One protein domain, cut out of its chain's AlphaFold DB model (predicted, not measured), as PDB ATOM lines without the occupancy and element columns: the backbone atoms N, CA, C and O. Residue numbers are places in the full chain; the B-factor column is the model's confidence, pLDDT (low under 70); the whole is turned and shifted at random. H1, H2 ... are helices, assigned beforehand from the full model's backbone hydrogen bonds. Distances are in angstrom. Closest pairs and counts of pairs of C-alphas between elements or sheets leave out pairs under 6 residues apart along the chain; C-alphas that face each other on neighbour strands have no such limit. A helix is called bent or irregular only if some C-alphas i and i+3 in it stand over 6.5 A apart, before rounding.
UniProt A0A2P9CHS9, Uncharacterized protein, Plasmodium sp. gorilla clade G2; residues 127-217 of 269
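What this domain is: This is residues 127 to 217 of the 269 residues of an uncharacterized protein of Plasmodium sp. gorilla clade G2 (UniProt A0A2P9CHS9). Two crossed helices, H2 and the strongly kinked H3, make the middle of this all-helix domain; H1 folds back along H2 on one side as a helical hairpin, and H5 packs on residues 166 to 170 of H3. H6 follows H5 at the far end of the printed part, its centre the farthest of the six from the mean of the C-alphas at 20.2 A, and little H4 lies near H1. The printed part has 91 residues with six named helices, H1 to H6 in order along the chain, and no named strand. The whole is compact, with a radius of gyration of the C-alphas of 13.1 A, and spans 37 by 33 by 23 A.

Where its parts are: The longest helix by residues is H3, residues 166 to 183, 20.9 A from first to last C-alpha, beginning at C-alpha 166 at (542.558, 456.552, 420.115). It has a kink of 84 degrees near residue 177 and is irregular, with C-alphas 175 and 178 7.9 A apart. Before it come H1, residues 127 to 141, 21.1 A long and beginning at C-alpha 127 at (535.948, 473.099, 405.578), and H2, residues 147 to 161, 21.0 A long. After it come H4, residues 187 to 190, H5, residues 198 to 206, 12.2 A long, and H6, residues 210 to 216, 12.1 A long and ending at C-alpha 216 at (533.951, 438.398, 409.958). H6 is only just irregular: C-alphas 212 and 215 are 6.8 A apart.

How they stand to each other: H3 touches H2 at a steep tilt of 58 degrees, opposite ways; their closest C-alphas, of Gln 169 and Leu 156, are 5.5 A apart. H2 touches H1 in a hairpin at a shallow tilt of 32 degrees, only just short of steep, opposite ways; their closest C-alphas, of Lys 154 and Lys 137, are 5.5 A apart. With residues 166 to 170 alone, H3 touches H5 at a shallow tilt of 11 degrees, opposite ways; the closest C-alphas, of Pro 166 and Ile 202, are 5.5 A apart. With two of these three tilts shallow, the helix packing is only just mostly aligned. H6 is close to H5 but not clearly touching, the closest C-alphas, of Ala 211 and Tyr 204, being 5.6 A apart. H4 is close to H1 but not clearly touching, with C-alphas of Met 188 and Ile 139, the closest, 7.3 A apart. H1 and H3 are apart. Every O i to N i+4 pair is within hydrogen-bond range in H1, H2 and H5, against 10 of 14 in H3 and 0 of 3 in H6, where 3 of 4 O i to N i+3 pairs are within range; H4 is too short for an O i to N i+4 pair.

The domain as a whole: The two C-alphas farthest apart, of Asn 147 and Cys 216, are 39.2 A apart. The printed part has no cut. The link from H4 to H5 is short, the other four are tight, and no link is long. The mean pLDDT of the printed part is 87.8, and residues 211 to 217 are under 70.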
ATOM      1  N   ILE A 127     537.331 472.597 405.515       84.38
ATOM      2  CA  ILE A 127     535.948 473.099 405.578       84.38
ATOM      3  C   ILE A 127     534.981 471.972 405.965       84.38
ATOM      4  O   ILE A 127     534.190 472.134 406.896       84.38
ATOM      5  N   LEU A 128     535.068 470.809 405.308       83.69
ATOM      6  CA  LEU A 128     534.227 469.646 405.617       83.69
ATOM      7  C   LEU A 128     534.465 469.117 407.039       83.69
ATOM      8  O   LEU A 128     533.509 468.772 407.735       83.69
ATOM      9  N   GLN A 129     535.719 469.085 407.498       83.81
ATOM     10  CA  GLN A 129     536.055 468.715 408.872       83.81
ATOM     11  C   GLN A 129     535.444 469.701 409.878       83.81
ATOM     12  O   GLN A 129     534.741 469.282 410.798       83.81
ATOM     13  N   SER A 130     535.622 471.006 409.654       84.75
ATOM     14  CA  SER A 130     535.067 472.068 410.504       84.75
ATOM     15  C   SER A 130     533.538 472.007 410.578       84.75
ATOM     16  O   SER A 130     532.959 472.146 411.657       84.75
ATOM     17  N   TYR A 131     532.871 471.743 409.449       87.69
ATOM     18  CA  TYR A 131     531.425 471.535 409.391       87.69
ATOM     19  C   TYR A 131     530.986 470.335 410.239       87.69
ATOM     20  O   TYR A 131     530.097 470.470 411.082       87.69
ATOM     21  N   ASN A 132     531.640 469.180 410.075       84.25
ATOM     22  CA  ASN A 132     531.315 467.971 410.834       84.25
ATOM     23  C   ASN A 132     531.529 468.159 412.342       84.25
ATOM     24  O   ASN A 132     530.673 467.766 413.135       84.25
ATOM     25  N   GLU A 133     532.626 468.801 412.750       89.25
ATOM     26  CA  GLU A 133     532.870 469.117 414.158       89.25
ATOM     27  C   GLU A 133     531.815 470.064 414.738       89.25
ATOM     28  O   GLU A 133     531.336 469.846 415.849       89.25
ATOM     29  N   ASN A 134     531.431 471.115 414.009       91.00
ATOM     30  CA  ASN A 134     530.425 472.071 414.473       91.00
ATOM     31  C   ASN A 134     529.029 471.439 414.561       91.00
ATOM     32  O   ASN A 134     528.308 471.684 415.528       91.00
ATOM     33  N   HIS A 135     528.683 470.564 413.616       89.62
ATOM     34  CA  HIS A 135     527.449 469.782 413.645       89.62
ATOM     35  C   HIS A 135     527.416 468.807 414.837       89.62
ATOM     36  O   HIS A 135     526.424 468.730 415.557       89.62
ATOM     37  N   VAL A 136     528.529 468.123 415.124       91.31
ATOM     38  CA  VAL A 136     528.685 467.305 416.337       91.31
ATOM     39  C   VAL A 136     528.524 468.141 417.610       91.31
ATOM     40  O   VAL A 136     527.801 467.737 418.525       91.31
ATOM     41  N   LYS A 137     529.173 469.312 417.678       93.19
ATOM     42  CA  LYS A 137     529.112 470.211 418.842       93.19
ATOM     43  C   LYS A 137     527.666 470.647 419.118       93.19
ATOM     44  O   LYS A 137     527.226 470.513 420.261       93.19
ATOM     45  N   SER A 138     526.921 471.061 418.087       93.94
ATOM     46  CA  SER A 138     525.522 471.492 418.225       93.94
ATOM     47  C   SER A 138     524.582 470.356 418.643       93.94
ATOM     48  O   SER A 138     523.723 470.563 419.500       93.94
ATOM     49  N   ILE A 139     524.779 469.134 418.135       93.38
ATOM     50  CA  ILE A 139     523.986 467.971 418.559       93.38
ATOM     51  C   ILE A 139     524.191 467.695 420.052       93.38
ATOM     52  O   ILE A 139     523.205 467.539 420.772       93.38
ATOM     53  N   VAL A 140     525.434 467.698 420.550       95.12
ATOM     54  CA  VAL A 140     525.707 467.488 421.987       95.12
ATOM     55  C   VAL A 140     525.119 468.605 422.856       95.12
ATOM     56  O   VAL A 140     524.686 468.334 423.978       95.12
ATOM     57  N   ASP A 141     525.039 469.839 422.353       95.00
ATOM     58  CA  ASP A 141     524.402 470.942 423.081       95.00
ATOM     59  C   ASP A 141     522.901 470.737 423.301       95.00
ATOM     60  O   ASP A 141     522.406 471.108 424.368       95.00
ATOM     61  N   THR A 142     522.197 470.069 422.380       94.25
ATOM     62  CA  THR A 142     520.769 469.731 422.553       94.25
ATOM     63  C   THR A 142     520.510 468.595 423.551       94.25
ATOM     64  O   THR A 142     519.369 468.390 423.960       94.25
ATOM     65  N   LEU A 143     521.542 467.855 423.977       93.88
ATOM     66  CA  LEU A 143     521.379 466.748 424.922       93.88
ATOM     67  C   LEU A 143     521.185 467.230 426.366       93.88
ATOM     68  O   LEU A 143     521.788 468.204 426.817       93.88
ATOM     69  N   ASP A 144     520.412 466.464 427.129       95.12
ATOM     70  CA  ASP A 144     520.299 466.579 428.585       95.12
ATOM     71  C   ASP A 144     521.536 465.959 429.274       95.12
ATOM     72  O   ASP A 144     521.563 464.793 429.683       95.12
ATOM     73  N   LEU A 145     522.614 466.742 429.330       95.31
ATOM     74  CA  LEU A 145     523.897 466.382 429.932       95.31
ATOM     75  C   LEU A 145     524.472 467.569 430.728       95.31
ATOM     76  O   LEU A 145     524.360 468.706 430.262       95.31
ATOM     77  N   PRO A 146     525.151 467.322 431.866       95.88
ATOM     78  CA  PRO A 146     525.953 468.333 432.558       95.88
ATOM     79  C   PRO A 146     527.013 468.964 431.642       95.88
ATOM     80  O   PRO A 146     527.542 468.295 430.754       95.88
ATOM     81  N   ASN A 147     527.346 470.242 431.850       94.56
ATOM     82  CA  ASN A 147     528.222 470.998 430.942       94.56
ATOM     83  C   ASN A 147     529.655 470.436 430.847       94.56
ATOM     84  O   ASN A 147     530.246 470.441 429.766       94.56
ATOM     85  N   ASP A 148     530.197 469.896 431.939       94.31
ATOM     86  CA  ASP A 148     531.492 469.206 431.967       94.31
ATOM     87  C   ASP A 148     531.461 467.911 431.131       94.31
ATOM     88  O   ASP A 148     532.366 467.648 430.333       94.31
ATOM     89  N   ILE A 149     530.370 467.145 431.238       97.19
ATOM     90  CA  ILE A 149     530.136 465.941 430.436       97.19
ATOM     91  C   ILE A 149     529.903 466.303 428.964       97.19
ATOM     92  O   ILE A 149     530.439 465.618 428.092       97.19
ATOM     93  N   LYS A 150     529.174 467.389 428.662       97.00
ATOM     94  CA  LYS A 150     529.015 467.911 427.291       97.00
ATOM     95  C   LYS A 150     530.367 468.236 426.672       97.00
ATOM     96  O   LYS A 150     530.626 467.784 425.561       97.00
ATOM     97  N   GLY A 151     531.242 468.951 427.382       97.06
ATOM     98  CA  GLY A 151     532.593 469.268 426.906       97.06
ATOM     99  C   GLY A 151     533.380 468.014 426.514       97.06
ATOM    100  O   GLY A 151     533.831 467.891 425.373       97.06
ATOM    101  N   LYS A 152     533.450 467.030 427.419       97.50
ATOM    102  CA  LYS A 152     534.117 465.739 427.166       97.50
ATOM    103  C   LYS A 152     533.466 464.932 426.038       97.50
ATOM    104  O   LYS A 152     534.168 464.256 425.289       97.50
ATOM    105  N   PHE A 153     532.140 464.991 425.895       97.25
ATOM    106  CA  PHE A 153     531.434 464.249 424.851       97.25
ATOM    107  C   PHE A 153     531.614 464.879 423.464       97.25
ATOM    108  O   PHE A 153     531.854 464.152 422.502       97.25
ATOM    109  N   LYS A 154     531.600 466.217 423.366       96.56
ATOM    110  CA  LYS A 154     531.984 466.945 422.144       96.56
ATOM    111  C   LYS A 154     533.385 466.544 421.697       96.56
ATOM    112  O   LYS A 154     533.565 466.201 420.532       96.56
ATOM    113  N   GLU A 155     534.349 466.537 422.619       96.12
ATOM    114  CA  GLU A 155     535.727 466.134 422.324       96.12
ATOM    115  C   GLU A 155     535.794 464.680 421.824       96.12
ATOM    116  O   GLU A 155     536.350 464.429 420.754       96.12
ATOM    117  N   LEU A 156     535.162 463.734 422.530       96.12
ATOM    118  CA  LEU A 156     535.120 462.323 422.130       96.12
ATOM    119  C   LEU A 156     534.575 462.139 420.706       96.12
ATOM    120  O   LEU A 156     535.136 461.363 419.929       96.12
ATOM    121  N   LEU A 157     533.489 462.831 420.358       94.19
ATOM    122  CA  LEU A 157     532.874 462.726 419.035       94.19
ATOM    123  C   LEU A 157     533.720 463.393 417.940       94.19
ATOM    124  O   LEU A 157     533.861 462.809 416.870       94.19
ATOM    125  N   CYS A 158     534.338 464.550 418.205       92.62
ATOM    126  CA  CYS A 158     535.250 465.191 417.248       92.62
ATOM    127  C   CYS A 158     536.464 464.292 416.952       92.62
ATOM    128  O   CYS A 158     536.807 464.080 415.791       92.62
ATOM    129  N   LEU A 159     537.059 463.675 417.980       92.38
ATOM    130  CA  LEU A 159     538.148 462.706 417.810       92.38
ATOM    131  C   LEU A 159     537.714 461.467 417.003       92.38
ATOM    132  O   LEU A 159     538.488 460.974 416.185       92.38
ATOM    133  N   ASN A 160     536.477 460.983 417.183       89.12
ATOM    134  CA  ASN A 160     535.930 459.872 416.391       89.12
ATOM    135  C   ASN A 160     535.755 460.243 414.910       89.12
ATOM    136  O   ASN A 160     536.206 459.493 414.043       89.12
ATOM    137  N   VAL A 161     535.159 461.406 414.619       87.19
ATOM    138  CA  VAL A 161     535.000 461.940 413.250       87.19
ATOM    139  C   VAL A 161     536.357 462.078 412.560       87.19
ATOM    140  O   VAL A 161     536.531 461.611 411.436       87.19
ATOM    141  N   ASN A 162     537.338 462.639 413.266       85.75
ATOM    142  CA  ASN A 162     538.689 462.871 412.758       85.75
ATOM    143  C   ASN A 162     539.578 461.608 412.804       85.75
ATOM    144  O   ASN A 162     540.726 461.646 412.361       85.75
ATOM    145  N   ARG A 163     539.066 460.490 413.348       83.69
ATOM    146  CA  ARG A 163     539.772 459.216 413.594       83.69
ATOM    147  C   ARG A 163     541.127 459.387 414.307       83.69
ATOM    148  O   ARG A 163     542.058 458.622 414.063       83.69
ATOM    149  N   SER A 164     541.232 460.378 415.193       86.62
ATOM    150  CA  SER A 164     542.482 460.832 415.813       86.62
ATOM    151  C   SER A 164     542.563 460.511 417.312       86.62
ATOM    152  O   SER A 164     541.548 460.408 417.995       86.62
ATOM    153  N   ASP A 165     543.787 460.322 417.814       92.44
ATOM    154  CA  ASP A 165     544.122 459.980 419.210       92.44
ATOM    155  C   ASP A 165     543.201 458.919 419.872       92.44
ATOM    156  O   ASP A 165     542.390 459.229 420.756       92.44
ATOM    157  N   PRO A 166     543.341 457.628 419.504       92.25
ATOM    158  CA  PRO A 166     542.558 456.552 420.115       92.25
ATOM    159  C   PRO A 166     542.791 456.413 421.632       92.25
ATOM    160  O   PRO A 166     541.920 455.911 422.343       92.25
ATOM    161  N   ASN A 167     543.929 456.876 422.165       93.50
ATOM    162  CA  ASN A 167     544.195 456.817 423.605       93.50
ATOM    163  C   ASN A 167     543.354 457.857 424.361       93.50
ATOM    164  O   ASN A 167     542.738 457.526 425.382       93.50
ATOM    165  N   ARG A 168     543.260 459.090 423.844       96.25
ATOM    166  CA  ARG A 168     542.367 460.126 424.384       96.25
ATOM    167  C   ARG A 168     540.899 459.759 424.208       96.25
ATOM    168  O   ARG A 168     540.146 459.917 425.168       96.25
ATOM    169  N   GLN A 169     540.505 459.195 423.060       94.81
ATOM    170  CA  GLN A 169     539.150 458.660 422.868       94.81
ATOM    171  C   GLN A 169     538.791 457.631 423.948       94.81
ATOM    172  O   GLN A 169     537.753 457.759 424.598       94.81
ATOM    173  N   TYR A 170     539.667 456.648 424.199       94.94
ATOM    174  CA  TYR A 170     539.429 455.631 425.227       94.94
ATOM    175  C   TYR A 170     539.268 456.257 426.616       94.94
ATOM    176  O   TYR A 170     538.310 455.945 427.326       94.94
ATOM    177  N   LYS A 171     540.168 457.175 426.990       96.94
ATOM    178  CA  LYS A 171     540.122 457.860 428.289       96.94
ATOM    179  C   LYS A 171     538.813 458.636 428.472       96.94
ATOM    180  O   LYS A 171     538.103 458.396 429.447       96.94
ATOM    181  N   LEU A 172     538.461 459.496 427.512       97.12
ATOM    182  CA  LEU A 172     537.227 460.289 427.546       97.12
ATOM    183  C   LEU A 172     535.990 459.400 427.640       97.12
ATOM    184  O   LEU A 172     535.146 459.621 428.507       97.12
ATOM    185  N   TYR A 173     535.903 458.366 426.796       96.25
ATOM    186  CA  TYR A 173     534.783 457.434 426.825       96.25
ATOM    187  C   TYR A 173     534.646 456.765 428.194       96.25
ATOM    188  O   TYR A 173     533.552 456.758 428.747       96.25
ATOM    189  N   ARG A 174     535.737 456.259 428.788       96.56
ATOM    190  CA  ARG A 174     535.700 455.617 430.115       96.56
ATOM    191  C   ARG A 174     535.229 456.562 431.222       96.56
ATOM    192  O   ARG A 174     534.497 456.108 432.100       96.56
ATOM    193  N   GLU A 175     535.594 457.842 431.161       97.00
ATOM    194  CA  GLU A 175     535.132 458.863 432.110       97.00
ATOM    195  C   GLU A 175     533.623 459.135 431.981       97.00
ATOM    196  O   GLU A 175     532.918 459.169 432.990       97.00
ATOM    197  N   ILE A 176     533.096 459.281 430.758       97.06
ATOM    198  CA  ILE A 176     531.696 459.696 430.536       97.06
ATOM    199  C   ILE A 176     530.712 458.546 430.266       97.06
ATOM    200  O   ILE A 176     529.504 458.791 430.219       97.06
ATOM    201  N   LYS A 177     531.186 457.294 430.127       96.12
ATOM    202  CA  LYS A 177     530.415 456.097 429.711       96.12
ATOM    203  C   LYS A 177     529.051 455.989 430.386       96.12
ATOM    204  O   LYS A 177     528.054 455.743 429.716       96.12
ATOM    205  N   LYS A 178     528.992 456.199 431.707       96.50
ATOM    206  CA  LYS A 178     527.748 456.112 432.497       96.50
ATOM    207  C   LYS A 178     526.708 457.167 432.097       96.50
ATOM    208  O   LYS A 178     525.525 456.851 432.062       96.50
ATOM    209  N   HIS A 179     527.144 458.386 431.779       96.44
ATOM    210  CA  HIS A 179     526.267 459.512 431.444       96.44
ATOM    211  C   HIS A 179     525.759 459.440 430.003       96.44
ATOM    212  O   HIS A 179     524.589 459.717 429.750       96.44
ATOM    213  N   ILE A 180     526.617 459.035 429.059       95.12
ATOM    214  CA  ILE A 180     526.254 458.980 427.635       95.12
ATOM    215  C   ILE A 180     525.508 457.699 427.242       95.12
ATOM    216  O   ILE A 180     524.912 457.652 426.170       95.12
ATOM    217  N   LYS A 181     525.475 456.675 428.111       93.50
ATOM    218  CA  LYS A 181     524.822 455.386 427.833       93.50
ATOM    219  C   LYS A 181     523.351 455.515 427.417       93.50
ATOM    220  O   LYS A 181     522.889 454.780 426.551       93.50
ATOM    221  N   LYS A 182     522.618 456.478 427.995       94.31
ATOM    222  CA  LYS A 182     521.209 456.752 427.640       94.31
ATOM    223  C   LYS A 182     521.013 457.205 426.181       94.31
ATOM    224  O   LYS A 182     519.883 457.224 425.712       94.31
ATOM    225  N   TYR A 183     522.096 457.516 425.463       93.88
ATOM    226  CA  TYR A 183     522.100 457.934 424.060       93.88
ATOM    227  C   TYR A 183     522.674 456.884 423.090       93.88
ATOM    228  O   TYR A 183     522.875 457.213 421.925       93.88
ATOM    229  N   GLU A 184     522.904 455.629 423.517       89.00
ATOM    230  CA  GLU A 184     523.387 454.538 422.638       89.00
ATOM    231  C   GLU A 184     522.520 454.362 421.370       89.00
ATOM    232  O   GLU A 184     523.051 454.166 420.277       89.00
ATOM    233  N   ASP A 185     521.195 454.505 421.491       85.81
ATOM    234  CA  ASP A 185     520.244 454.418 420.374       85.81
ATOM    235  C   ASP A 185     519.833 455.784 419.781       85.81
ATOM    236  O   ASP A 185     518.980 455.836 418.893       85.81
ATOM    237  N   HIS A 186     520.422 456.904 420.225       89.62
ATOM    238  CA  HIS A 186     520.041 458.231 419.730       89.62
ATOM    239  C   HIS A 186     520.447 458.394 418.252       89.62
ATOM    240  O   HIS A 186     521.642 458.331 417.947       89.62
ATOM    241  N   PRO A 187     519.507 458.643 417.316       85.50
ATOM    242  CA  PRO A 187     519.765 458.502 415.880       85.50
ATOM    243  C   PRO A 187     520.871 459.437 415.380       85.50
ATOM    244  O   PRO A 187     521.741 459.004 414.630       85.50
ATOM    245  N   MET A 188     520.895 460.681 415.874       87.25
ATOM    246  CA  MET A 188     521.910 461.683 415.521       87.25
ATOM    247  C   MET A 188     523.266 461.472 416.207       87.25
ATOM    248  O   MET A 188     524.230 462.115 415.826       87.25
ATOM    249  N   ILE A 189     523.369 460.615 417.228       89.94
ATOM    250  CA  ILE A 189     524.674 460.226 417.804       89.94
ATOM    251  C   ILE A 189     525.201 458.996 417.069       89.94
ATOM    252  O   ILE A 189     526.364 458.949 416.670       89.94
ATOM    253  N   ARG A 190     524.306 458.040 416.808       86.81
ATOM    254  CA  ARG A 190     524.570 456.796 416.084       86.81
ATOM    255  C   ARG A 190     525.038 457.003 414.639       86.81
ATOM    256  O   ARG A 190     525.678 456.114 414.085       86.81
ATOM    257  N   SER A 191     524.756 458.159 414.034       83.94
ATOM    258  CA  SER A 191     525.314 458.560 412.736       83.94
ATOM    259  C   SER A 191     526.806 458.915 412.779       83.94
ATOM    260  O   SER A 191     527.456 458.835 411.742       83.94
ATOM    261  N   PHE A 192     527.358 459.279 413.946       85.38
ATOM    262  CA  PHE A 192     528.789 459.577 414.119       85.38
ATOM    263  C   PHE A 192     529.553 458.450 414.814       85.38
ATOM    264  O   PHE A 192     530.702 458.197 414.463       85.38
ATOM    265  N   VAL A 193     528.945 457.778 415.799       88.50
ATOM    266  CA  VAL A 193     529.625 456.744 416.591       88.50
ATOM    267  C   VAL A 193     528.675 455.644 417.075       88.50
ATOM    268  O   VAL A 193     527.560 455.901 417.524       88.50
ATOM    269  N   ASP A 194     529.138 454.395 417.036       88.56
ATOM    270  CA  ASP A 194     528.434 453.241 417.601       88.56
ATOM    271  C   ASP A 194     528.811 453.097 419.090       88.56
ATOM    272  O   ASP A 194     529.699 452.326 419.446       88.56
ATOM    273  N   LEU A 195     528.169 453.872 419.981       90.31
ATOM    274  CA  LEU A 195     528.497 453.911 421.424       90.31
ATOM    275  C   LEU A 195     528.458 452.541 422.130       90.31
ATOM    276  O   LEU A 195     529.145 452.360 423.139       90.31
ATOM    277  N   GLU A 196     527.685 451.586 421.603       85.94
ATOM    278  CA  GLU A 196     527.640 450.200 422.090       85.94
ATOM    279  C   GLU A 196     528.981 449.474 421.864       85.94
ATOM    280  O   GLU A 196     529.340 448.598 422.650       85.94
ATOM    281  N   ASN A 197     529.716 449.830 420.804       84.44
ATOM    282  CA  ASN A 197     530.897 449.111 420.315       84.44
ATOM    283  C   ASN A 197     532.150 450.001 420.164       84.44
ATOM    284  O   ASN A 197     533.160 449.558 419.626       84.44
ATOM    285  N   ILE A 198     532.104 451.238 420.661       88.12
ATOM    286  CA  ILE A 198     533.190 452.224 420.557       88.12
ATOM    287  C   ILE A 198     534.515 451.743 421.184       88.12
ATOM    288  O   ILE A 198     535.578 452.107 420.698       88.12
ATOM    289  N   GLU A 199     534.485 450.883 422.215       89.19
ATOM    290  CA  GLU A 199     535.707 450.262 422.768       89.19
ATOM    291  C   GLU A 199     536.421 449.381 421.721       89.19
ATOM    292  O   GLU A 199     537.647 449.440 421.622       89.19
ATOM    293  N   ASP A 200     535.671 448.642 420.892       84.19
ATOM    294  CA  ASP A 200     536.223 447.836 419.793       84.19
ATOM    295  C   ASP A 200     536.742 448.746 418.668       84.19
ATOM    296  O   ASP A 200     537.854 448.563 418.172       84.19
ATOM    297  N   ASP A 201     535.963 449.761 418.281       84.00
ATOM    298  CA  ASP A 201     536.335 450.682 417.201       84.00
ATOM    299  C   ASP A 201     537.633 451.451 417.552       84.00
ATOM    300  O   ASP A 201     538.527 451.581 416.710       84.00
ATOM    301  N   ILE A 202     537.800 451.860 418.818       89.38
ATOM    302  CA  ILE A 202     539.043 452.443 419.352       89.38
ATOM    303  C   ILE A 202     540.191 451.419 419.380       89.38
ATOM    304  O   ILE A 202     541.327 451.751 419.028       89.38
ATOM    305  N   TYR A 203     539.925 450.167 419.771       86.19
ATOM    306  CA  TYR A 203     540.934 449.105 419.774       86.19
ATOM    307  C   TYR A 203     541.505 448.856 418.369       86.19
ATOM    308  O   TYR A 203     542.725 448.760 418.212       86.19
ATOM    309  N   TYR A 204     540.655 448.819 417.339       83.88
ATOM    310  CA  TYR A 204     541.093 448.649 415.949       83.88
ATOM    311  C   TYR A 204     541.708 449.919 415.345       83.88
ATOM    312  O   TYR A 204     542.605 449.801 414.510       83.88
ATOM    313  N   LEU A 205     541.321 451.122 415.795       86.12
ATOM    314  CA  LEU A 205     542.046 452.364 415.482       86.12
ATOM    315  C   LEU A 205     543.488 452.333 416.012       86.12
ATOM    316  O   LEU A 205     544.406 452.761 415.315       86.12
ATOM    317  N   ARG A 206     543.704 451.798 417.221       85.69
ATOM    318  CA  ARG A 206     545.045 451.641 417.809       85.69
ATOM    319  C   ARG A 206     545.853 450.502 417.173       85.69
ATOM    320  O   ARG A 206     547.077 450.577 417.149       85.69
ATOM    321  N   ASN A 207     545.189 449.471 416.650       83.50
ATOM    322  CA  ASN A 207     545.818 448.278 416.072       83.50
ATOM    323  C   ASN A 207     545.374 448.044 414.610       83.50
ATOM    324  O   ASN A 207     544.747 447.022 414.311       83.50
ATOM    325  N   PRO A 208     545.699 448.951 413.665       80.44
ATOM    326  CA  PRO A 208     545.157 448.914 412.302       80.44
ATOM    327  C   PRO A 208     545.540 447.651 411.513       80.44
ATOM    328  O   PRO A 208     544.807 447.233 410.620       80.44
ATOM    329  N   HIS A 209     546.647 446.991 411.866       78.38
ATOM    330  CA  HIS A 209     547.056 445.719 411.266       78.38
ATOM    331  C   HIS A 209     546.091 444.559 411.592       78.38
ATOM    332  O   HIS A 209     545.913 443.667 410.763       78.38
ATOM    333  N   LEU A 210     545.404 444.600 412.744       70.12
ATOM    334  CA  LEU A 210     544.396 443.607 413.146       70.12
ATOM    335  C   LEU A 210     543.022 443.858 412.505       70.12
ATOM    336  O   LEU A 210     542.190 442.950 412.451       70.12
ATOM    337  N   ALA A 211     542.780 445.062 411.970       64.88
ATOM    338  CA  ALA A 211     541.486 445.456 411.411       64.88
ATOM    339  C   ALA A 211     541.031 444.582 410.221       64.88
ATOM    340  O   ALA A 211     539.836 444.492 409.945       64.88
ATOM    341  N   LYS A 212     541.956 443.869 409.555       59.75
ATOM    342  CA  LYS A 212     541.643 442.904 408.483       59.75
ATOM    343  C   LYS A 212     540.706 441.770 408.930       59.75
ATOM    344  O   LYS A 212     539.998 441.222 408.091       59.75
ATOM    345  N   HIS A 213     540.649 441.447 410.225       52.31
ATOM    346  CA  HIS A 213     539.786 440.383 410.757       52.31
ATOM    347  C   HIS A 213     538.371 440.854 411.148       52.31
ATOM    348  O   HIS A 213     537.483 440.025 411.343       52.31
ATOM    349  N   VAL A 214     538.117 442.171 411.192       54.25
ATOM    350  CA  VAL A 214     536.832 442.765 411.631       54.25
ATOM    351  C   VAL A 214     535.660 442.400 410.713       54.25
ATOM    352  O   VAL A 214     534.516 442.332 411.158       54.25
ATOM    353  N   VAL A 215     535.934 442.117 409.434       50.88
ATOM    354  CA  VAL A 215     534.921 441.797 408.409       50.88
ATOM    355  C   VAL A 215     534.068 440.573 408.781       50.88
ATOM    356  O   VAL A 215     532.910 440.496 408.375       50.88
ATOM    357  N   CYS A 216     534.605 439.655 409.590       46.19
ATOM    358  CA  CYS A 216     533.951 438.398 409.958       46.19
ATOM    359  C   CYS A 216     533.754 438.221 411.471       46.19
ATOM    360  O   CYS A 216     533.613 437.085 411.930       46.19
ATOM    361  N   ASP A 217     533.697 439.304 412.258       52.06
ATOM    362  CA  ASP A 217     533.402 439.193 413.691       52.06
ATOM    363  C   ASP A 217     531.905 438.916 413.944       52.06
ATOM    364  O   ASP A 217     531.109 439.747 414.397       52.06
TER     365      ASP A 217